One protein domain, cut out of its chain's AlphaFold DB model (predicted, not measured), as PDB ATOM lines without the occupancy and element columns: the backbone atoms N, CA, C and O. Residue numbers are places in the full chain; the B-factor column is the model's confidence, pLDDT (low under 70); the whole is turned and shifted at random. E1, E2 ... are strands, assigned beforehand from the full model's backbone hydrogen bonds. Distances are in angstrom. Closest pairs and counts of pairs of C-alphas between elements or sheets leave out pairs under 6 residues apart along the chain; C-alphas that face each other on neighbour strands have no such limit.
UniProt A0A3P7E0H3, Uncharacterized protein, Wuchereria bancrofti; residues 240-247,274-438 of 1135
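This is residues 240 to 247 and 274 to 438 of the 1135 residues of an uncharacterized protein of Wuchereria bancrofti (UniProt A0A3P7E0H3). The chain winds in stacked turns into a solenoid of roughly triangular cross-section, with strands of successive turns side by side along its walls. E3, E5, E7, E9 and E11 make one wall; the bent E4, E6, E8, E10 and E12 turn the corner between the two others, and E13, E14 and E15 continue the stack. Residues 310 to 315 stick out as a loop. The printed part has 173 residues, with no named helix and 15 named strands, E1 to E15 in chain order; its class is all strand, and neighbours are parallel in both the branched sheet of nine strands and the sheet E3 E5 E7 E9 E11. It is compact, with a radius of gyration of the C-alphas of 14.9 A and spans of 39 by 39 by 35 A.

The largest sheet is twisted and branches at E12, residues 388 to 401. On one side of E12 is E10, residues 364 to 374, with N 365 and O 390 2.8 A apart. On the other side are E13, residues 405 to 413, with N 391 and O 409 2.9 A apart, and E14, residues 417 to 420, with N 401 and O 419 2.9 A apart. E12 lies on one side of E13 and the edge strand E15, residues 424 to 433, on the other side, with N 412 and O 431 2.8 A apart. From E10 the sheet goes on through E8, residues 344 to 354, E6, residues 318 to 328, and E4, residues 288 to 297, to the edge strand E2, residues 277 to 279; N 346 and O 366, N 320 and O 345, N 297 and O 327, and N 279 and O 296 are 2.9, 2.8, 2.9 and 2.9 A apart. E12 bends by 138 degrees at residue 397 and E4 by 132 degrees at residue 291. The second sheet runs E3, residues 282 to 285, E5, 302 to 305, E7, 333 to 336, E9, 357 to 360, and E11, 377 to 380; N 283 and O 302, N 303 and O 333, N 334 and O 357, and N 358 and O 377 are each 2.9 A apart. The two form a sandwich, two sheets face to face, 9.2 A centre to centre where they face each other. E1, residues 240 to 242, pairs with no named strand; its closest C-alpha pair with E4 is Met 240 and Ala 290, 4.7 A.

E1 begins at C-alpha 240 (41.163, 36.481, 37.443), and E15 ends at C-alpha 433 (41.213, 25.386, 6.151). From first to last C-alpha, E6 measures 20.1 A, E10 18.3 A and E8 16.9 A.

Residues 248 to 273 are cut out, with C-alphas 247 and 274 9.7 A apart. E5 to E6 is a long link. Mean pLDDT of the printed part is 85.5; residues 246 to 247, 313, 381 to 385, 421 to 423 and 435 to 438 are under 70.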
ATOM      1  N   MET A 240      41.915  35.232  37.485       96.56
ATOM      2  CA  MET A 240      41.163  36.481  37.443       96.56
ATOM      3  C   MET A 240      39.687  36.227  37.119       96.56
ATOM      4  O   MET A 240      39.334  35.620  36.107       96.56
ATOM      5  N   LYS A 241      38.804  36.719  37.988       94.15
ATOM      6  CA  LYS A 241      37.345  36.599  37.896       94.15
ATOM      7  C   LYS A 241      36.731  37.971  37.670       94.15
ATOM      8  O   LYS A 241      37.108  38.943  38.311       94.15
ATOM      9  N   GLY A 242      35.747  38.054  36.790       91.27
ATOM     10  CA  GLY A 242      35.094  39.316  36.459       91.27
ATOM     11  C   GLY A 242      34.533  39.275  35.053       91.27
ATOM     12  O   GLY A 242      34.413  38.197  34.467       91.27
ATOM     13  N   ARG A 243      34.176  40.443  34.521       88.33
ATOM     14  CA  ARG A 243      33.782  40.598  33.119       88.33
ATOM     15  C   ARG A 243      34.362  41.885  32.547       88.33
ATOM     16  O   ARG A 243      34.196  42.955  33.124       88.33
ATOM     17  N   SER A 244      34.995  41.774  31.393       85.98
ATOM     18  CA  SER A 244      35.219  42.874  30.467       85.98
ATOM     19  C   SER A 244      34.075  42.878  29.458       85.98
ATOM     20  O   SER A 244      33.505  41.836  29.141       85.98
ATOM     21  N   CYS A 245      33.701  44.060  28.985       76.96
ATOM     22  CA  CYS A 245      32.737  44.215  27.909       76.96
ATOM     23  C   CYS A 245      33.342  45.205  26.927       76.96
ATOM     24  O   CYS A 245      33.692  46.321  27.316       76.96
ATOM     25  N   GLU A 246      33.453  44.803  25.667       64.67
ATOM     26  CA  GLU A 246      33.709  45.769  24.610       64.67
ATOM     27  C   GLU A 246      32.460  46.639  24.466       64.67
ATOM     28  O   GLU A 246      31.344  46.128  24.349       64.67
ATOM     29  N   ASN A 247      32.624  47.965  24.487       52.21
ATOM     30  CA  ASN A 247      31.527  48.859  24.145       52.21
ATOM     31  C   ASN A 247      31.141  48.586  22.685       52.21
ATOM     32  O   ASN A 247      31.782  49.071  21.753       52.21
ATOM     33  N   TYR A 274      39.592  49.472  27.814       83.12
ATOM     34  CA  TYR A 274      39.783  49.315  29.246       83.12
ATOM     35  C   TYR A 274      40.266  47.906  29.641       83.12
ATOM     36  O   TYR A 274      39.447  47.088  30.059       83.12
ATOM     37  N   PRO A 275      41.563  47.563  29.497       90.38
ATOM     38  CA  PRO A 275      42.066  46.286  30.000       90.38
ATOM     39  C   PRO A 275      41.847  46.210  31.516       90.38
ATOM     40  O   PRO A 275      42.022  47.200  32.235       90.38
ATOM     41  N   ALA A 276      41.402  45.049  31.988       92.43
ATOM     42  CA  ALA A 276      41.119  44.817  33.398       92.43
ATOM     43  C   ALA A 276      42.399  44.476  34.179       92.43
ATOM     44  O   ALA A 276      42.496  44.789  35.364       92.43
ATOM     45  N   PHE A 277      43.388  43.891  33.501       96.42
ATOM     46  CA  PHE A 277      44.719  43.628  34.036       96.42
ATOM     47  C   PHE A 277      45.791  44.207  33.110       96.42
ATOM     48  O   PHE A 277      45.741  43.984  31.899       96.42
ATOM     49  N   ILE A 278      46.740  44.947  33.683       96.15
ATOM     50  CA  ILE A 278      47.894  45.523  32.987       96.15
ATOM     51  C   ILE A 278      49.169  45.069  33.698       96.15
ATOM     52  O   ILE A 278      49.337  45.333  34.890       96.15
ATOM     53  N   LEU A 279      50.077  44.435  32.961       96.52
ATOM     54  CA  LEU A 279      51.430  44.158  33.426       96.52
ATOM     55  C   LEU A 279      52.392  45.192  32.839       96.52
ATOM     56  O   LEU A 279      52.519  45.291  31.622       96.52
ATOM     57  N   GLU A 280      53.072  45.942  33.700       90.25
ATOM     58  CA  GLU A 280      54.171  46.852  33.348       90.25
ATOM     59  C   GLU A 280      55.525  46.357  33.865       90.25
ATOM     60  O   GLU A 280      56.547  46.721  33.294       90.25
ATOM     61  N   GLY A 281      55.540  45.521  34.907       86.56
ATOM     62  CA  GLY A 281      56.757  44.921  35.448       86.56
ATOM     63  C   GLY A 281      56.887  43.431  35.128       86.56
ATOM     64  O   GLY A 281      56.690  43.000  33.991       86.56
ATOM     65  N   GLN A 282      57.228  42.633  36.140       89.54
ATOM     66  CA  GLN A 282      57.541  41.213  35.982       89.54
ATOM     67  C   GLN A 282      56.431  40.305  36.519       89.54
ATOM     68  O   GLN A 282      55.925  40.511  37.624       89.54
ATOM     69  N   LEU A 283      56.108  39.249  35.776       94.70
ATOM     70  CA  LEU A 283      55.206  38.184  36.206       94.70
ATOM     71  C   LEU A 283      55.916  36.833  36.141       94.70
ATOM     72  O   LEU A 283      56.509  36.481  35.128       94.70
ATOM     73  N   LYS A 284      55.801  36.035  37.198       92.91
ATOM     74  CA  LYS A 284      56.169  34.619  37.186       92.91
ATOM     75  C   LYS A 284      55.010  33.807  37.739       92.91
ATOM     76  O   LYS A 284      54.582  34.068  38.860       92.91
ATOM     77  N   ALA A 285      54.492  32.870  36.955       94.20
ATOM     78  CA  ALA A 285      53.328  32.059  37.307       94.20
ATOM     79  C   ALA A 285      53.305  30.755  36.507       94.20
ATOM     80  O   ALA A 285      54.058  30.606  35.550       94.20
ATOM     81  N   GLU A 286      52.391  29.837  36.819       92.91
ATOM     82  CA  GLU A 286      52.133  28.715  35.909       92.91
ATOM     83  C   GLU A 286      51.410  29.173  34.643       92.91
ATOM     84  O   GLU A 286      51.831  28.895  33.526       92.91
ATOM     85  N   ALA A 287      50.314  29.906  34.802       94.38
ATOM     86  CA  ALA A 287      49.486  30.363  33.695       94.38
ATOM     87  C   ALA A 287      48.714  31.625  34.086       94.38
ATOM     88  O   ALA A 287      48.658  31.989  35.261       94.38
ATOM     89  N   ILE A 288      48.059  32.262  33.118       96.87
ATOM     90  CA  ILE A 288      47.108  33.351  33.358       96.87
ATOM     91  C   ILE A 288      45.712  32.904  32.935       96.87
ATOM     92  O   ILE A 288      45.478  32.619  31.763       96.87
ATOM     93  N   ILE A 289      44.773  32.861  33.882       95.92
ATOM     94  CA  ILE A 289      43.409  32.364  33.677       95.92
ATOM     95  C   ILE A 289      42.407  33.482  33.964       95.92
ATOM     96  O   ILE A 289      42.056  33.761  35.106       95.92
ATOM     97  N   ALA A 290      41.924  34.112  32.903       95.51
ATOM     98  CA  ALA A 290      41.056  35.282  32.912       95.51
ATOM     99  C   ALA A 290      40.010  35.243  31.776       95.51
ATOM    100  O   ALA A 290      39.859  36.229  31.050       95.51
ATOM    101  N   PRO A 291      39.265  34.136  31.586       90.28
ATOM    102  CA  PRO A 291      38.507  33.843  30.358       90.28
ATOM    103  C   PRO A 291      37.456  34.896  29.964       90.28
ATOM    104  O   PRO A 291      36.993  34.913  28.829       90.28
ATOM    105  N   PHE A 292      37.068  35.770  30.895       93.11
ATOM    106  CA  PHE A 292      36.080  36.831  30.693       93.11
ATOM    107  C   PHE A 292      36.658  38.247  30.847       93.11
ATOM    108  O   PHE A 292      35.890  39.202  30.897       93.11
ATOM    109  N   LEU A 293      37.982  38.408  30.949       94.50
ATOM    110  CA  LEU A 293      38.652  39.689  31.185       94.50
ATOM    111  C   LEU A 293      39.717  40.003  30.126       94.50
ATOM    112  O   LEU A 293      40.382  39.106  29.606       94.50
ATOM    113  N   ALA A 294      39.871  41.290  29.820       93.65
ATOM    114  CA  ALA A 294      40.886  41.801  28.903       93.65
ATOM    115  C   ALA A 294      42.235  42.032  29.614       93.65
ATOM    116  O   ALA A 294      42.270  42.641  30.689       93.65
ATOM    117  N   ILE A 295      43.326  41.585  28.988       96.15
ATOM    118  CA  ILE A 295      44.703  41.616  29.504       96.15
ATOM    119  C   ILE A 295      45.604  42.447  28.586       96.15
ATOM    120  O   ILE A 295      45.554  42.296  27.365       96.15
ATOM    121  N   LEU A 296      46.468  43.267  29.188       95.80
ATOM    122  CA  LEU A 296      47.503  44.044  28.509       95.80
ATOM    123  C   LEU A 296      48.897  43.736  29.077       95.80
ATOM    124  O   LEU A 296      49.117  43.869  30.280       95.80
ATOM    125  N   PHE A 297      49.840  43.411  28.198       95.82
ATOM    126  CA  PHE A 297      51.276  43.390  28.477       95.82
ATOM    127  C   PHE A 297      51.907  44.660  27.905       95.82
ATOM    128  O   PHE A 297      51.909  44.846  26.686       95.82
ATOM    129  N   SER A 298      52.388  45.547  28.773       90.36
ATOM    130  CA  SER A 298      52.980  46.833  28.390       90.36
ATOM    131  C   SER A 298      54.412  46.682  27.865       90.36
ATOM    132  O   SER A 298      55.022  45.621  27.990       90.36
ATOM    133  N   THR A 299      54.979  47.749  27.302       80.93
ATOM    134  CA  THR A 299      56.314  47.735  26.672       80.93
ATOM    135  C   THR A 299      57.452  47.263  27.585       80.93
ATOM    136  O   THR A 299      58.361  46.579  27.126       80.93
ATOM    137  N   SER A 300      57.398  47.563  28.879       78.32
ATOM    138  CA  SER A 300      58.402  47.147  29.871       78.32
ATOM    139  C   SER A 300      58.130  45.778  30.508       78.32
ATOM    140  O   SER A 300      58.838  45.382  31.431       78.32
ATOM    141  N   SER A 301      57.088  45.066  30.068       86.76
ATOM    142  CA  SER A 301      56.641  43.853  30.750       86.76
ATOM    143  C   SER A 301      57.436  42.608  30.369       86.76
ATOM    144  O   SER A 301      57.721  42.357  29.196       86.76
ATOM    145  N   TYR A 302      57.721  41.792  31.381       88.05
ATOM    146  CA  TYR A 302      58.384  40.500  31.236       88.05
ATOM    147  C   TYR A 302      57.612  39.416  31.986       88.05
ATOM    148  O   TYR A 302      57.237  39.601  33.143       88.05
ATOM    149  N   SER A 303      57.342  38.283  31.338       92.27
ATOM    150  CA  SER A 303      56.566  37.189  31.932       92.27
ATOM    151  C   SER A 303      57.216  35.829  31.756       92.27
ATOM    152  O   SER A 303      57.615  35.480  30.655       92.27
ATOM    153  N   LEU A 304      57.236  35.048  32.834       92.02
ATOM    154  CA  LEU A 304      57.647  33.648  32.882       92.02
ATOM    155  C   LEU A 304      56.424  32.777  33.185       92.02
ATOM    156  O   LEU A 304      55.860  32.885  34.278       92.02
ATOM    157  N   LEU A 305      56.024  31.918  32.246       94.32
ATOM    158  CA  LEU A 305      54.856  31.038  32.375       94.32
ATOM    159  C   LEU A 305      55.256  29.570  32.186       94.32
ATOM    160  O   LEU A 305      55.894  29.250  31.196       94.32
ATOM    161  N   SER A 306      54.894  28.655  33.088       90.26
ATOM    162  CA  SER A 306      55.267  27.227  32.957       90.26
ATOM    163  C   SER A 306      54.190  26.325  32.335       90.26
ATOM    164  O   SER A 306      54.475  25.176  32.005       90.26
ATOM    165  N   GLY A 307      52.971  26.837  32.147       89.46
ATOM    166  CA  GLY A 307      51.800  26.161  31.583       89.46
ATOM    167  C   GLY A 307      51.039  25.272  32.576       89.46
ATOM    168  O   GLY A 307      51.613  24.398  33.217       89.46
ATOM    169  N   MET A 308      49.710  25.437  32.639       89.27
ATOM    170  CA  MET A 308      48.807  24.658  33.507       89.27
ATOM    171  C   MET A 308      47.949  23.669  32.699       89.27
ATOM    172  O   MET A 308      47.473  24.004  31.610       89.27
ATOM    173  N   ASP A 309      47.698  22.467  33.230       85.21
ATOM    174  CA  ASP A 309      46.810  21.485  32.592       85.21
ATOM    175  C   ASP A 309      45.426  22.086  32.295       85.21
ATOM    176  O   ASP A 309      44.823  22.792  33.110       85.21
ATOM    177  N   SER A 310      44.907  21.822  31.094       77.14
ATOM    178  CA  SER A 310      43.584  22.319  30.719       77.14
ATOM    179  C   SER A 310      42.488  21.673  31.570       77.14
ATOM    180  O   SER A 310      42.492  20.470  31.822       77.14
ATOM    181  N   ILE A 311      41.465  22.457  31.917       70.21
ATOM    182  CA  ILE A 311      40.252  21.957  32.587       70.21
ATOM    183  C   ILE A 311      39.486  20.975  31.676       70.21
ATOM    184  O   ILE A 311      38.755  20.098  32.147       70.21
ATOM    185  N   ALA A 312      39.643  21.099  30.354       73.46
ATOM    186  CA  ALA A 312      39.060  20.165  29.407       73.46
ATOM    187  C   ALA A 312      39.817  18.828  29.456       73.46
ATOM    188  O   ALA A 312      40.948  18.730  28.989       73.46
ATOM    189  N   LYS A 313      39.151  17.774  29.951       69.25
ATOM    190  CA  LYS A 313      39.722  16.423  30.159       69.25
ATOM    191  C   LYS A 313      40.432  15.801  28.945       69.25
ATOM    192  O   LYS A 313      41.206  14.872  29.127       69.25
ATOM    193  N   ASN A 314      40.153  16.283  27.733       75.54
ATOM    194  CA  ASN A 314      40.698  15.756  26.480       75.54
ATOM    195  C   ASN A 314      41.595  16.765  25.738       75.54
ATOM    196  O   ASN A 314      41.867  16.566  24.555       75.54
ATOM    197  N   ALA A 315      41.996  17.874  26.368       80.62
ATOM    198  CA  ALA A 315      42.866  18.840  25.705       80.62
ATOM    199  C   ALA A 315      44.283  18.260  25.551       80.62
ATOM    200  O   ALA A 315      44.872  17.831  26.543       80.62
ATOM    201  N   PRO A 316      44.865  18.268  24.341       85.55
ATOM    202  CA  PRO A 316      46.210  17.748  24.098       85.55
ATOM    203  C   PRO A 316      47.316  18.761  24.446       85.55
ATOM    204  O   PRO A 316      48.415  18.655  23.909       85.55
ATOM    205  N   TYR A 317      47.025  19.776  25.264       90.23
ATOM    206  CA  TYR A 317      47.915  20.900  25.543       90.23
ATOM    207  C   TYR A 317      47.739  21.427  26.971       90.23
ATOM    208  O   TYR A 317      46.672  21.270  27.575       90.23
ATOM    209  N   ARG A 318      48.751  22.136  27.475       91.20
ATOM    210  CA  ARG A 318      48.615  22.992  28.657       91.20
ATOM    211  C   ARG A 318      48.424  24.442  28.259       91.20
ATOM    212  O   ARG A 318      48.918  24.912  27.241       91.20
ATOM    213  N   THR A 319      47.678  25.153  29.081       92.52
ATOM    214  CA  THR A 319      47.292  26.538  28.844       92.52
ATOM    215  C   THR A 319      48.322  27.467  29.478       92.52
ATOM    216  O   THR A 319      48.543  27.388  30.682       92.52
ATOM    217  N   LEU A 320      48.923  28.355  28.682       94.39
ATOM    218  CA  LEU A 320      49.755  29.462  29.172       94.39
ATOM    219  C   LEU A 320      48.881  30.665  29.526       94.39
ATOM    220  O   LEU A 320      48.984  31.228  30.613       94.39
ATOM    221  N   ILE A 321      47.991  31.047  28.609       96.50
ATOM    222  CA  ILE A 321      47.101  32.199  28.763       96.50
ATOM    223  C   ILE A 321      45.702  31.797  28.301       96.50
ATOM    224  O   ILE A 321      45.535  31.257  27.212       96.50
ATOM    225  N   SER A 322      44.694  32.078  29.120       95.23
ATOM    226  CA  SER A 322      43.278  31.979  28.771       95.23
ATOM    227  C   SER A 322      42.593  33.279  29.142       95.23
ATOM    228  O   SER A 322      42.532  33.616  30.319       95.23
ATOM    229  N   CYS A 323      42.110  34.041  28.167       95.10
ATOM    230  CA  CYS A 323      41.570  35.374  28.417       95.10
ATOM    231  C   CYS A 323      40.420  35.751  27.481       95.10
ATOM    232  O   CYS A 323      40.166  35.067  26.490       95.10
ATOM    233  N   TYR A 324      39.707  36.834  27.801       93.41
ATOM    234  CA  TYR A 324      38.678  37.368  26.908       93.41
ATOM    235  C   TYR A 324      39.301  38.106  25.726       93.41
ATOM    236  O   TYR A 324      39.009  37.771  24.588       93.41
ATOM    237  N   SER A 325      40.199  39.053  25.999       93.06
ATOM    238  CA  SER A 325      40.971  39.779  24.986       93.06
ATOM    239  C   SER A 325      42.419  39.909  25.445       93.06
ATOM    240  O   SER A 325      42.672  40.116  26.635       93.06
ATOM    241  N   LEU A 326      43.358  39.805  24.506       95.55
ATOM    242  CA  LEU A 326      44.793  39.871  24.763       95.55
ATOM    243  C   LEU A 326      45.433  40.974  23.927       95.55
ATOM    244  O   LEU A 326      45.306  40.982  22.704       95.55
ATOM    245  N   HIS A 327      46.187  41.863  24.566       95.05
ATOM    246  CA  HIS A 327      47.087  42.785  23.879       95.05
ATOM    247  C   HIS A 327      48.500  42.636  24.435       95.05
ATOM    248  O   HIS A 327      48.733  42.832  25.623       95.05
ATOM    249  N   THR A 328      49.451  42.297  23.570       94.30
ATOM    250  CA  THR A 328      50.884  42.367  23.890       94.30
ATOM    251  C   THR A 328      51.479  43.549  23.143       94.30
ATOM    252  O   THR A 328      51.477  43.519  21.912       94.30
ATOM    253  N   GLN A 329      51.944  44.581  23.845       89.67
ATOM    254  CA  GLN A 329      52.561  45.754  23.225       89.67
ATOM    255  C   GLN A 329      53.952  45.429  22.676       89.67
ATOM    256  O   GLN A 329      54.553  44.407  23.014       89.67
ATOM    257  N   ARG A 330      54.479  46.326  21.839       79.66
ATOM    258  CA  ARG A 330      55.872  46.287  21.364       79.66
ATOM    259  C   ARG A 330      56.821  46.118  22.551       79.66
ATOM    260  O   ARG A 330      56.505  46.618  23.617       79.66
ATOM    261  N   THR A 331      57.926  45.397  22.372       77.43
ATOM    262  CA  THR A 331      58.934  45.065  23.408       77.43
ATOM    263  C   THR A 331      58.478  44.213  24.596       77.43
ATOM    264  O   THR A 331      59.344  43.719  25.309       77.43
ATOM    265  N   SER A 332      57.176  43.960  24.791       86.54
ATOM    266  CA  SER A 332      56.736  42.983  25.800       86.54
ATOM    267  C   SER A 332      57.265  41.585  25.474       86.54
ATOM    268  O   SER A 332      57.268  41.183  24.306       86.54
ATOM    269  N   LEU A 333      57.689  40.845  26.499       88.53
ATOM    270  CA  LEU A 333      58.248  39.501  26.353       88.53
ATOM    271  C   LEU A 333      57.542  38.507  27.279       88.53
ATOM    272  O   LEU A 333      57.433  38.719  28.488       88.53
ATOM    273  N   ILE A 334      57.080  37.402  26.699       92.03
ATOM    274  CA  ILE A 334      56.486  36.271  27.413       92.03
ATOM    275  C   ILE A 334      57.305  35.023  27.087       92.03
ATOM    276  O   ILE A 334      57.262  34.536  25.960       92.03
ATOM    277  N   ASP A 335      58.006  34.489  28.078       91.09
ATOM    278  CA  ASP A 335      58.739  33.233  27.978       91.09
ATOM    279  C   ASP A 335      57.931  32.102  28.609       91.09
ATOM    280  O   ASP A 335      57.489  32.182  29.762       91.09
ATOM    281  N   SER A 336      57.784  31.008  27.868       91.25
ATOM    282  CA  SER A 336      57.374  29.739  28.445       91.25
ATOM    283  C   SER A 336      58.580  29.068  29.101       91.25
ATOM    284  O   SER A 336      59.602  28.889  28.448       91.25
ATOM    285  N   VAL A 337      58.494  28.664  30.369       85.62
ATOM    286  CA  VAL A 337      59.549  27.923  31.089       85.62
ATOM    287  C   VAL A 337      58.932  26.700  31.773       85.62
ATOM    288  O   VAL A 337      58.727  26.701  32.989       85.62
ATOM    289  N   PRO A 338      58.558  25.668  31.000       81.04
ATOM    290  CA  PRO A 338      57.942  24.474  31.545       81.04
ATOM    291  C   PRO A 338      58.985  23.571  32.217       81.04
ATOM    292  O   PRO A 338      60.135  23.505  31.789       81.04
ATOM    293  N   GLU A 339      58.573  22.816  33.238       74.79
ATOM    294  CA  GLU A 339      59.435  21.788  33.850       74.79
ATOM    295  C   GLU A 339      59.646  20.576  32.924       74.79
ATOM    296  O   GLU A 339      60.673  19.904  32.987       74.79
ATOM    297  N   ILE A 340      58.666  20.284  32.062       77.20
ATOM    298  CA  ILE A 340      58.651  19.149  31.130       77.20
ATOM    299  C   ILE A 340      58.167  19.661  29.773       77.20
ATOM    300  O   ILE A 340      57.228  20.444  29.720       77.20
ATOM    301  N   LEU A 341      58.756  19.208  28.666       81.88
ATOM    302  CA  LEU A 341      58.300  19.586  27.324       81.88
ATOM    303  C   LEU A 341      56.902  19.005  27.037       81.88
ATOM    304  O   LEU A 341      56.715  17.788  27.030       81.88
ATOM    305  N   PHE A 342      55.921  19.870  26.777       84.63
ATOM    306  CA  PHE A 342      54.545  19.500  26.426       84.63
ATOM    307  C   PHE A 342      53.964  20.505  25.403       84.63
ATOM    308  O   PHE A 342      54.516  21.592  25.237       84.63
ATOM    309  N   PRO A 343      52.850  20.196  24.710       91.15
ATOM    310  CA  PRO A 343      52.201  21.157  23.817       91.15
ATOM    311  C   PRO A 343      51.551  22.334  24.559       91.15
ATOM    312  O   PRO A 343      50.748  22.136  25.469       91.15
ATOM    313  N   GLU A 344      51.831  23.560  24.147       93.41
ATOM    314  CA  GLU A 344      51.396  24.792  24.818       93.41
ATOM    315  C   GLU A 344      50.201  25.438  24.108       93.41
ATOM    316  O   GLU A 344      50.000  25.233  22.912       93.41
ATOM    317  N   ALA A 345      49.395  26.232  24.821       93.57
ATOM    318  CA  ALA A 345      48.247  26.914  24.234       93.57
ATOM    319  C   ALA A 345      47.989  28.325  24.767       93.57
ATOM    320  O   ALA A 345      48.093  28.589  25.968       93.57
ATOM    321  N   ILE A 346      47.542  29.196  23.860       95.98
ATOM    322  CA  ILE A 346      46.966  30.513  24.150       95.98
ATOM    323  C   ILE A 346      45.510  30.513  23.683       95.98
ATOM    324  O   ILE A 346      45.218  30.246  22.517       95.98
ATOM    325  N   LEU A 347      44.602  30.815  24.609       93.96
ATOM    326  CA  LEU A 347      43.158  30.867  24.404       93.96
ATOM    327  C   LEU A 347      42.686  32.316  24.568       93.96
ATOM    328  O   LEU A 347      42.845  32.909  25.637       93.96
ATOM    329  N   CYS A 348      42.093  32.891  23.529       94.14
ATOM    330  CA  CYS A 348      41.556  34.249  23.538       94.14
ATOM    331  C   CYS A 348      40.108  34.234  23.030       94.14
ATOM    332  O   CYS A 348      39.845  33.779  21.925       94.14
ATOM    333  N   ALA A 349      39.138  34.682  23.825       90.60
ATOM    334  CA  ALA A 349      37.727  34.556  23.450       90.60
ATOM    335  C   ALA A 349      37.290  35.529  22.337       90.60
ATOM    336  O   ALA A 349      36.370  35.204  21.593       90.60
ATOM    337  N   THR A 350      37.910  36.710  22.243       88.88
ATOM    338  CA  THR A 350      37.609  37.742  21.240       88.88
ATOM    339  C   THR A 350      38.847  38.086  20.417       88.88
ATOM    340  O   THR A 350      39.223  37.353  19.508       88.88
ATOM    341  N   THR A 351      39.517  39.190  20.724       90.55
ATOM    342  CA  THR A 351      40.611  39.719  19.916       90.55
ATOM    343  C   THR A 351      41.936  39.543  20.632       90.55
ATOM    344  O   THR A 351      42.118  40.045  21.748       90.55
ATOM    345  N   TRP A 352      42.881  38.890  19.957       94.48
ATOM    346  CA  TRP A 352      44.297  38.927  20.293       94.48
ATOM    347  C   TRP A 352      45.041  39.888  19.354       94.48
ATOM    348  O   TRP A 352      45.266  39.582  18.184       94.48
ATOM    349  N   LEU A 353      45.442  41.052  19.875       93.37
ATOM    350  CA  LEU A 353      46.379  41.966  19.219       93.37
ATOM    351  C   LEU A 353      47.804  41.669  19.700       93.37
ATOM    352  O   LEU A 353      48.185  42.007  20.823       93.37
ATOM    353  N   HIS A 354      48.597  41.030  18.851       94.30
ATOM    354  CA  HIS A 354      49.958  40.632  19.175       94.30
ATOM    355  C   HIS A 354      50.981  41.588  18.554       94.30
ATOM    356  O   HIS A 354      51.103  41.615  17.337       94.30
ATOM    357  N   GLU A 355      51.731  42.349  19.354       88.83
ATOM    358  CA  GLU A 355      52.822  43.238  18.903       88.83
ATOM    359  C   GLU A 355      54.168  42.979  19.615       88.83
ATOM    360  O   GLU A 355      55.182  43.532  19.196       88.83
ATOM    361  N   GLY A 356      54.187  42.164  20.676       88.06
ATOM    362  CA  GLY A 356      55.388  41.814  21.450       88.06
ATOM    363  C   GLY A 356      56.074  40.535  20.967       88.06
ATOM    364  O   GLY A 356      55.925  40.137  19.812       88.06
ATOM    365  N   GLN A 357      56.786  39.857  21.867       89.15
ATOM    366  CA  GLN A 357      57.412  38.557  21.630       89.15
ATOM    367  C   GLN A 357      56.872  37.497  22.597       89.15
ATOM    368  O   GLN A 357      56.790  37.725  23.802       89.15
ATOM    369  N   ILE A 358      56.545  36.317  22.068       92.72
ATOM    370  CA  ILE A 358      56.240  35.124  22.863       92.72
ATOM    371  C   ILE A 358      57.194  33.998  22.461       92.72
ATOM    372  O   ILE A 358      57.261  33.642  21.281       92.72
ATOM    373  N   ARG A 359      57.916  33.444  23.440       90.67
ATOM    374  CA  ARG A 359      58.823  32.302  23.276       90.67
ATOM    375  C   ARG A 359      58.180  31.052  23.865       90.67
ATOM    376  O   ARG A 359      58.049  30.921  25.077       90.67
ATOM    377  N   PHE A 360      57.773  30.136  23.004       91.42
ATOM    378  CA  PHE A 360      57.215  28.844  23.387       91.42
ATOM    379  C   PHE A 360      58.339  27.827  23.572       91.42
ATOM    380  O   PHE A 360      59.217  27.708  22.719       91.42
ATOM    381  N   ASN A 361      58.303  27.055  24.652       89.04
ATOM    382  CA  ASN A 361      59.233  25.938  24.844       89.04
ATOM    383  C   ASN A 361      58.611  24.610  24.392       89.04
ATOM    384  O   ASN A 361      59.328  23.660  24.074       89.04
ATOM    385  N   GLY A 362      57.284  24.554  24.286       85.69
ATOM    386  CA  GLY A 362      56.559  23.418  23.741       85.69
ATOM    387  C   GLY A 362      56.865  23.181  22.262       85.69
ATOM    388  O   GLY A 362      56.920  24.106  21.452       85.69
ATOM    389  N   GLU A 363      57.007  21.908  21.877       87.86
ATOM    390  CA  GLU A 363      57.234  21.538  20.471       87.86
ATOM    391  C   GLU A 363      56.031  21.843  19.573       87.86
ATOM    392  O   GLU A 363      56.174  21.997  18.361       87.86
ATOM    393  N   LYS A 364      54.844  21.934  20.172       91.72
ATOM    394  CA  LYS A 364      53.582  22.172  19.487       91.72
ATOM    395  C   LYS A 364      52.785  23.245  20.211       91.72
ATOM    396  O   LYS A 364      52.560  23.131  21.412       91.72
ATOM    397  N   VAL A 365      52.323  24.248  19.474       93.70
ATOM    398  CA  VAL A 365      51.616  25.418  20.003       93.70
ATOM    399  C   VAL A 365      50.198  25.474  19.442       93.70
ATOM    400  O   VAL A 365      49.997  25.359  18.237       93.70
ATOM    401  N   TYR A 366      49.204  25.682  20.302       94.54
ATOM    402  CA  TYR A 366      47.808  25.894  19.929       94.54
ATOM    403  C   TYR A 366      47.406  27.349  20.181       94.54
ATOM    404  O   TYR A 366      47.402  27.827  21.312       94.54
ATOM    405  N   ILE A 367      47.014  28.052  19.127       95.33
ATOM    406  CA  ILE A 367      46.463  29.403  19.197       95.33
ATOM    407  C   ILE A 367      44.971  29.296  18.914       95.33
ATOM    408  O   ILE A 367      44.582  28.984  17.795       95.33
ATOM    409  N   ILE A 368      44.132  29.530  19.918       93.64
ATOM    410  CA  ILE A 368      42.675  29.422  19.795       93.64
ATOM    411  C   ILE A 368      42.091  30.797  20.056       93.64
ATOM    412  O   ILE A 368      42.129  31.276  21.188       93.64
ATOM    413  N   THR A 369      41.594  31.450  19.010       93.00
ATOM    414  CA  THR A 369      41.143  32.838  19.106       93.00
ATOM    415  C   THR A 369      39.997  33.138  18.159       93.00
ATOM    416  O   THR A 369      39.902  32.545  17.092       93.00
ATOM    417  N   ASP A 370      39.122  34.071  18.517       90.54
ATOM    418  CA  ASP A 370      38.077  34.516  17.594       90.54
ATOM    419  C   ASP A 370      38.663  35.401  16.481       90.54
ATOM    420  O   ASP A 370      38.498  35.111  15.293       90.54
ATOM    421  N   SER A 371      39.431  36.420  16.871       90.54
ATOM    422  CA  SER A 371      40.133  37.337  15.975       90.54
ATOM    423  C   SER A 371      41.616  37.475  16.358       90.54
ATOM    424  O   SER A 371      41.931  37.779  17.506       90.54
ATOM    425  N   LEU A 372      42.543  37.267  15.418       92.93
ATOM    426  CA  LEU A 372      43.997  37.397  15.615       92.93
ATOM    427  C   LEU A 372      44.564  38.518  14.747       92.93
ATOM    428  O   LEU A 372      44.410  38.481  13.530       92.93
ATOM    429  N   ILE A 373      45.280  39.465  15.346       90.72
ATOM    430  CA  ILE A 373      46.090  40.452  14.628       90.72
ATOM    431  C   ILE A 373      47.539  40.237  15.028       90.72
ATOM    432  O   ILE A 373      47.957  40.613  16.123       90.72
ATOM    433  N   ASN A 374      48.306  39.624  14.136       91.31
ATOM    434  CA  ASN A 374      49.700  39.309  14.373       91.31
ATOM    435  C   ASN A 374      50.626  40.374  13.773       91.31
ATOM    436  O   ASN A 374      50.792  40.447  12.558       91.31
ATOM    437  N   ARG A 375      51.252  41.169  14.639       85.85
ATOM    438  CA  ARG A 375      52.345  42.114  14.345       85.85
ATOM    439  C   ARG A 375      53.632  41.784  15.108       85.85
ATOM    440  O   ARG A 375      54.661  42.399  14.837       85.85
ATOM    441  N   GLY A 376      53.556  40.858  16.060       85.97
ATOM    442  CA  GLY A 376      54.637  40.465  16.954       85.97
ATOM    443  C   GLY A 376      55.430  39.264  16.446       85.97
ATOM    444  O   GLY A 376      55.420  38.940  15.251       85.97
ATOM    445  N   ARG A 377      56.143  38.622  17.373       84.87
ATOM    446  CA  ARG A 377      57.026  37.478  17.136       84.87
ATOM    447  C   ARG A 377      56.591  36.280  17.970       84.87
ATOM    448  O   ARG A 377      56.455  36.382  19.186       84.87
ATOM    449  N   LEU A 378      56.473  35.133  17.313       91.17
ATOM    450  CA  LEU A 378      56.152  33.854  17.935       91.17
ATOM    451  C   LEU A 378      57.318  32.907  17.645       91.17
ATOM    452  O   LEU A 378      57.576  32.579  16.485       91.17
ATOM    453  N   THR A 379      58.066  32.520  18.675       87.82
ATOM    454  CA  THR A 379      59.314  31.752  18.521       87.82
ATOM    455  C   THR A 379      59.273  30.473  19.340       87.82
ATOM    456  O   THR A 379      58.594  30.421  20.361       87.82
ATOM    457  N   SER A 380      59.999  29.443  18.909       83.31
ATOM    458  CA  SER A 380      60.289  28.276  19.745       83.31
ATOM    459  C   SER A 380      61.690  28.361  20.347       83.31
ATOM    460  O   SER A 380      62.636  28.679  19.624       83.31
ATOM    461  N   ASP A 381      61.837  27.932  21.604       65.21
ATOM    462  CA  ASP A 381      63.133  27.674  22.253       65.21
ATOM    463  C   ASP A 381      64.004  28.947  22.409       65.21
ATOM    464  O   ASP A 381      63.574  30.063  22.106       65.21
ATOM    465  N   ASN A 382      65.274  28.788  22.801       57.77
ATOM    466  CA  ASN A 382      66.283  29.869  22.819       57.77
ATOM    467  C   ASN A 382      66.633  30.437  21.423       57.77
ATOM    468  O   ASN A 382      67.610  31.174  21.267       57.77
ATOM    469  N   LYS A 383      65.895  30.079  20.364       56.01
ATOM    470  CA  LYS A 383      66.195  30.561  19.016       56.01
ATOM    471  C   LYS A 383      65.718  32.001  18.863       56.01
ATOM    472  O   LYS A 383      64.530  32.297  18.905       56.01
ATOM    473  N   LEU A 384      66.664  32.881  18.538       57.89
ATOM    474  CA  LEU A 384      66.435  34.296  18.226       57.89
ATOM    475  C   LEU A 384      65.628  34.538  16.942       57.89
ATOM    476  O   LEU A 384      65.367  35.689  16.603       57.89
ATOM    477  N   GLN A 385      65.259  33.502  16.188       67.06
ATOM    478  CA  GLN A 385      64.539  33.634  14.919       67.06
ATOM    479  C   GLN A 385      63.028  33.585  15.136       67.06
ATOM    480  O   GLN A 385      62.535  32.848  15.982       67.06
ATOM    481  N   ASN A 386      62.280  34.350  14.333       76.39
ATOM    482  CA  ASN A 386      60.813  34.335  14.357       76.39
ATOM    483  C   ASN A 386      60.260  33.052  13.706       76.39
ATOM    484  O   ASN A 386      59.815  33.095  12.559       76.39
ATOM    485  N   HIS A 387      60.408  31.917  14.396       83.55
ATOM    486  CA  HIS A 387      60.113  30.576  13.899       83.55
ATOM    487  C   HIS A 387      59.720  29.623  15.037       83.55
ATOM    488  O   HIS A 387      60.422  29.536  16.046       83.55
ATOM    489  N   MET A 388      58.626  28.884  14.855       89.64
ATOM    490  CA  MET A 388      58.144  27.852  15.781       89.64
ATOM    491  C   MET A 388      58.418  26.434  15.253       89.64
ATOM    492  O   MET A 388      58.694  26.252  14.076       89.64
ATOM    493  N   ARG A 389      58.302  25.399  16.089       87.26
ATOM    494  CA  ARG A 389      58.343  24.000  15.617       87.26
ATOM    495  C   ARG A 389      57.016  23.604  14.951       87.26
ATOM    496  O   ARG A 389      56.925  23.535  13.731       87.26
ATOM    497  N   GLU A 390      55.944  23.426  15.716       91.97
ATOM    498  CA  GLU A 390      54.601  23.162  15.180       91.97
ATOM    499  C   GLU A 390      53.586  24.158  15.748       91.97
ATOM    500  O   GLU A 390      53.560  24.401  16.952       91.97
ATOM    501  N   VAL A 391      52.721  24.718  14.898       94.09
ATOM    502  CA  VAL A 391      51.658  25.638  15.320       94.09
ATOM    503  C   VAL A 391      50.312  25.274  14.699       94.09
ATOM    504  O   VAL A 391      50.192  25.079  13.487       94.09
ATOM    505  N   ILE A 392      49.283  25.213  15.544       93.33
ATOM    506  CA  ILE A 392      47.882  25.026  15.173       93.33
ATOM    507  C   ILE A 392      47.104  26.275  15.570       93.33
ATOM    508  O   ILE A 392      46.976  26.583  16.750       93.33
ATOM    509  N   VAL A 393      46.548  26.974  14.590       93.11
ATOM    510  CA  VAL A 393      45.773  28.199  14.776       93.11
ATOM    511  C   VAL A 393      44.304  27.913  14.466       93.11
ATOM    512  O   VAL A 393      43.963  27.548  13.344       93.11
ATOM    513  N   MET A 394      43.428  28.065  15.455       90.85
ATOM    514  CA  MET A 394      41.979  27.921  15.321       90.85
ATOM    515  C   MET A 394      41.311  29.291  15.402       90.85
ATOM    516  O   MET A 394      41.430  29.958  16.430       90.85
ATOM    517  N   ILE A 395      40.648  29.699  14.315       89.00
ATOM    518  CA  ILE A 395      40.119  31.059  14.130       89.00
ATOM    519  C   ILE A 395      38.644  31.041  13.747       89.00
ATOM    520  O   ILE A 395      38.273  30.501  12.703       89.00
ATOM    521  N   GLU A 396      37.808  31.682  14.561       86.95
ATOM    522  CA  GLU A 396      36.361  31.741  14.318       86.95
ATOM    523  C   GLU A 396      35.956  32.862  13.356       86.95
ATOM    524  O   GLU A 396      35.196  32.601  12.427       86.95
ATOM    525  N   ASN A 397      36.495  34.077  13.508       84.20
ATOM    526  CA  ASN A 397      36.084  35.242  12.718       84.20
ATOM    527  C   ASN A 397      37.182  35.760  11.784       84.20
ATOM    528  O   ASN A 397      36.949  35.904  10.579       84.20
ATOM    529  N   PHE A 398      38.378  36.066  12.296       84.05
ATOM    530  CA  PHE A 398      39.338  36.860  11.521       84.05
ATOM    531  C   PHE A 398      40.811  36.626  11.885       84.05
ATOM    532  O   PHE A 398      41.176  36.559  13.051       84.05
ATOM    533  N   PHE A 399      41.689  36.557  10.886       88.27
ATOM    534  CA  PHE A 399      43.140  36.515  11.055       88.27
ATOM    535  C   PHE A 399      43.802  37.564  10.171       88.27
ATOM    536  O   PHE A 399      43.855  37.392   8.959       88.27
ATOM    537  N   GLN A 400      44.371  38.607  10.757       85.31
ATOM    538  CA  GLN A 400      45.268  39.518  10.064       85.31
ATOM    539  C   GLN A 400      46.720  39.214  10.427       85.31
ATOM    540  O   GLN A 400      47.119  39.341  11.583       85.31
ATOM    541  N   ASN A 401      47.520  38.839   9.434       84.29
ATOM    542  CA  ASN A 401      48.948  38.617   9.607       84.29
ATOM    543  C   ASN A 401      49.757  39.754   8.971       84.29
ATOM    544  O   ASN A 401      49.884  39.803   7.748       84.29
ATOM    545  N   ASP A 402      50.316  40.624   9.814       77.72
ATOM    546  CA  ASP A 402      51.177  41.755   9.449       77.72
ATOM    547  C   ASP A 402      52.672  41.485   9.707       77.72
ATOM    548  O   ASP A 402      53.533  42.222   9.218       77.72
ATOM    549  N   SER A 403      53.018  40.422  10.439       78.72
ATOM    550  CA  SER A 403      54.403  40.000  10.690       78.72
ATOM    551  C   SER A 403      54.751  38.675  10.005       78.72
ATOM    552  O   SER A 403      53.926  38.035   9.356       78.72
ATOM    553  N   VAL A 404      56.019  38.265  10.086       76.78
ATOM    554  CA  VAL A 404      56.413  36.939   9.599       76.78
ATOM    555  C   VAL A 404      55.826  35.878  10.526       76.78
ATOM    556  O   VAL A 404      56.117  35.883  11.717       76.78
ATOM    557  N   PHE A 405      55.039  34.959   9.976       84.01
ATOM    558  CA  PHE A 405      54.490  33.822  10.707       84.01
ATOM    559  C   PHE A 405      55.123  32.539  10.171       84.01
ATOM    560  O   PHE A 405      54.882  32.144   9.028       84.01
ATOM    561  N   SER A 406      55.985  31.907  10.962       84.86
ATOM    562  CA  SER A 406      56.805  30.797  10.483       84.86
ATOM    563  C   SER A 406      56.857  29.639  11.467       84.86
ATOM    564  O   SER A 406      56.970  29.864  12.671       84.86
ATOM    565  N   ALA A 407      56.802  28.409  10.951       88.85
ATOM    566  CA  ALA A 407      57.041  27.202  11.734       88.85
ATOM    567  C   ALA A 407      57.582  26.041  10.878       88.85
ATOM    568  O   ALA A 407      57.624  26.160   9.657       88.85
ATOM    569  N   ASP A 408      57.965  24.901  11.455       84.56
ATOM    570  CA  ASP A 408      58.187  23.684  10.660       84.56
ATOM    571  C   ASP A 408      56.853  23.146  10.124       84.56
ATOM    572  O   ASP A 408      56.730  22.818   8.941       84.56
ATOM    573  N   ARG A 409      55.813  23.143  10.965       85.36
ATOM    574  CA  ARG A 409      54.452  22.724  10.599       85.36
ATOM    575  C   ARG A 409      53.424  23.782  10.978       85.36
ATOM    576  O   ARG A 409      53.333  24.167  12.140       85.36
ATOM    577  N   ILE A 410      52.635  24.234  10.004       88.89
ATOM    578  CA  ILE A 410      51.567  25.224  10.191       88.89
ATOM    579  C   ILE A 410      50.220  24.607   9.825       88.89
ATOM    580  O   ILE A 410      49.984  24.224   8.679       88.89
ATOM    581  N   GLU A 411      49.295  24.614  10.774       88.40
ATOM    582  CA  GLU A 411      47.893  24.287  10.549       88.40
ATOM    583  C   GLU A 411      47.018  25.476  10.953       88.40
ATOM    584  O   GLU A 411      47.037  25.892  12.101       88.40
ATOM    585  N   ILE A 412      46.230  26.029  10.030       87.39
ATOM    586  CA  ILE A 412      45.272  27.108  10.316       87.39
ATOM    587  C   ILE A 412      43.881  26.594   9.957       87.39
ATOM    588  O   ILE A 412      43.657  26.192   8.818       87.39
ATOM    589  N   ARG A 413      42.933  26.569  10.893       86.03
ATOM    590  CA  ARG A 413      41.572  26.054  10.665       86.03
ATOM    591  C   ARG A 413      40.520  26.942  11.328       86.03
ATOM    592  O   ARG A 413      40.829  27.661  12.268       86.03
ATOM    593  N   GLY A 414      39.275  26.853  10.871       83.11
ATOM    594  CA  GLY A 414      38.120  27.497  11.506       83.11
ATOM    595  C   GLY A 414      37.196  28.184  10.502       83.11
ATOM    596  O   GLY A 414      37.327  27.985   9.294       83.11
ATOM    597  N   ASN A 415      36.234  28.960  10.999       80.21
ATOM    598  CA  ASN A 415      35.221  29.622  10.172       80.21
ATOM    599  C   ASN A 415      35.666  31.002   9.653       80.21
ATOM    600  O   ASN A 415      35.009  31.561   8.774       80.21
ATOM    601  N   GLY A 416      36.774  31.533  10.176       76.89
ATOM    602  CA  GLY A 416      37.187  32.911   9.939       76.89
ATOM    603  C   GLY A 416      37.820  33.177   8.574       76.89
ATOM    604  O   GLY A 416      37.992  32.282   7.744       76.89
ATOM    605  N   MET A 417      38.200  34.436   8.352       78.59
ATOM    606  CA  MET A 417      38.911  34.883   7.150       78.59
ATOM    607  C   MET A 417      40.376  35.210   7.441       78.59
ATOM    608  O   MET A 417      40.662  35.943   8.383       78.59
ATOM    609  N   LEU A 418      41.296  34.744   6.591       80.22
ATOM    610  CA  LEU A 418      42.704  35.163   6.614       80.22
ATOM    611  C   LEU A 418      42.953  36.360   5.686       80.22
ATOM    612  O   LEU A 418      42.720  36.268   4.482       80.22
ATOM    613  N   GLN A 419      43.496  37.440   6.246       79.08
ATOM    614  CA  GLN A 419      44.100  38.579   5.565       79.08
ATOM    615  C   GLN A 419      45.608  38.580   5.838       79.08
ATOM    616  O   GLN A 419      46.076  38.970   6.905       79.08
ATOM    617  N   ASN A 420      46.389  38.146   4.857       71.23
ATOM    618  CA  ASN A 420      47.837  38.073   4.988       71.23
ATOM    619  C   ASN A 420      48.508  39.258   4.279       71.23
ATOM    620  O   ASN A 420      48.490  39.333   3.050       71.23
ATOM    621  N   THR A 421      49.104  40.174   5.041       69.20
ATOM    622  CA  THR A 421      49.861  41.325   4.516       69.20
ATOM    623  C   THR A 421      51.379  41.095   4.561       69.20
ATOM    624  O   THR A 421      52.135  41.906   4.029       69.20
ATOM    625  N   ASN A 422      51.833  39.967   5.124       63.53
ATOM    626  CA  ASN A 422      53.245  39.580   5.212       63.53
ATOM    627  C   ASN A 422      53.452  38.089   4.841       63.53
ATOM    628  O   ASN A 422      52.628  37.509   4.141       63.53
ATOM    629  N   ARG A 423      54.577  37.452   5.186       68.29
ATOM    630  CA  ARG A 423      54.857  36.046   4.838       68.29
ATOM    631  C   ARG A 423      54.341  35.084   5.911       68.29
ATOM    632  O   ARG A 423      54.697  35.228   7.079       68.29
ATOM    633  N   ILE A 424      53.613  34.053   5.486       74.73
ATOM    634  CA  ILE A 424      53.346  32.836   6.267       74.73
ATOM    635  C   ILE A 424      54.124  31.702   5.596       74.73
ATOM    636  O   ILE A 424      53.955  31.502   4.396       74.73
ATOM    637  N   PHE A 425      54.990  30.965   6.291       77.63
ATOM    638  CA  PHE A 425      55.747  29.872   5.656       77.63
ATOM    639  C   PHE A 425      56.066  28.715   6.597       77.63
ATOM    640  O   PHE A 425      56.336  28.935   7.775       77.63
ATOM    641  N   ALA A 426      56.054  27.496   6.055       78.22
ATOM    642  CA  ALA A 426      56.306  26.266   6.794       78.22
ATOM    643  C   ALA A 426      57.452  25.456   6.175       78.22
ATOM    644  O   ALA A 426      57.477  25.285   4.955       78.22
ATOM    645  N   ASN A 427      58.381  24.929   6.978       77.23
ATOM    646  CA  ASN A 427      59.496  24.136   6.440       77.23
ATOM    647  C   ASN A 427      59.060  22.752   5.948       77.23
ATOM    648  O   ASN A 427      59.558  22.298   4.917       77.23
ATOM    649  N   ASP A 428      58.120  22.108   6.635       77.78
ATOM    650  CA  ASP A 428      57.689  20.735   6.377       77.78
ATOM    651  C   ASP A 428      56.272  20.683   5.801       77.78
ATOM    652  O   ASP A 428      56.093  20.212   4.676       77.78
ATOM    653  N   GLU A 429      55.279  21.196   6.536       77.27
ATOM    654  CA  GLU A 429      53.853  21.055   6.207       77.27
ATOM    655  C   GLU A 429      53.072  22.357   6.451       77.27
ATOM    656  O   GLU A 429      53.200  22.983   7.500       77.27
ATOM    657  N   MET A 430      52.224  22.751   5.495       79.58
ATOM    658  CA  MET A 430      51.308  23.889   5.627       79.58
ATOM    659  C   MET A 430      49.893  23.490   5.204       79.58
ATOM    660  O   MET A 430      49.683  23.052   4.075       79.58
ATOM    661  N   ASN A 431      48.911  23.693   6.084       79.17
ATOM    662  CA  ASN A 431      47.514  23.321   5.860       79.17
ATOM    663  C   ASN A 431      46.573  24.425   6.366       79.17
ATOM    664  O   ASN A 431      46.428  24.613   7.573       79.17
ATOM    665  N   ILE A 432      45.920  25.147   5.451       79.12
ATOM    666  CA  ILE A 432      44.966  26.223   5.775       79.12
ATOM    667  C   ILE A 432      43.555  25.805   5.355       79.12
ATOM    668  O   ILE A 432      43.298  25.551   4.180       79.12
ATOM    669  N   ARG A 433      42.628  25.751   6.315       78.35
ATOM    670  CA  ARG A 433      41.213  25.386   6.151       78.35
ATOM    671  C   ARG A 433      40.321  26.478   6.745       78.35
ATOM    672  O   ARG A 433      39.779  26.311   7.836       78.35
ATOM    673  N   LEU A 434      40.213  27.593   6.031       74.20
ATOM    674  CA  LEU A 434      39.367  28.741   6.372       74.20
ATOM    675  C   LEU A 434      38.311  28.965   5.285       74.20
ATOM    676  O   LEU A 434      38.529  28.597   4.129       74.20
ATOM    677  N   ALA A 435      37.183  29.589   5.637       62.36
ATOM    678  CA  ALA A 435      36.031  29.744   4.743       62.36
ATOM    679  C   ALA A 435      36.360  30.503   3.442       62.36
ATOM    680  O   ALA A 435      35.828  30.173   2.384       62.36
ATOM    681  N   ASN A 436      37.278  31.477   3.496       63.53
ATOM    682  CA  ASN A 436      37.740  32.245   2.333       63.53
ATOM    683  C   ASN A 436      38.893  31.583   1.548       63.53
ATOM    684  O   ASN A 436      39.321  32.125   0.533       63.53
ATOM    685  N   PHE A 437      39.398  30.431   2.004       59.75
ATOM    686  CA  PHE A 437      40.488  29.679   1.369       59.75
ATOM    687  C   PHE A 437      39.999  28.384   0.685       59.75
ATOM    688  O   PHE A 437      40.801  27.631   0.132       59.75
ATOM    689  N   CYS A 438      38.688  28.108   0.703       41.25
ATOM    690  CA  CYS A 438      38.092  26.971   0.003       41.25
ATOM    691  C   CYS A 438      37.933  27.255  -1.501       41.25
ATOM    692  O   CYS A 438      37.217  28.174  -1.893       41.25
TER     693      CYS A 438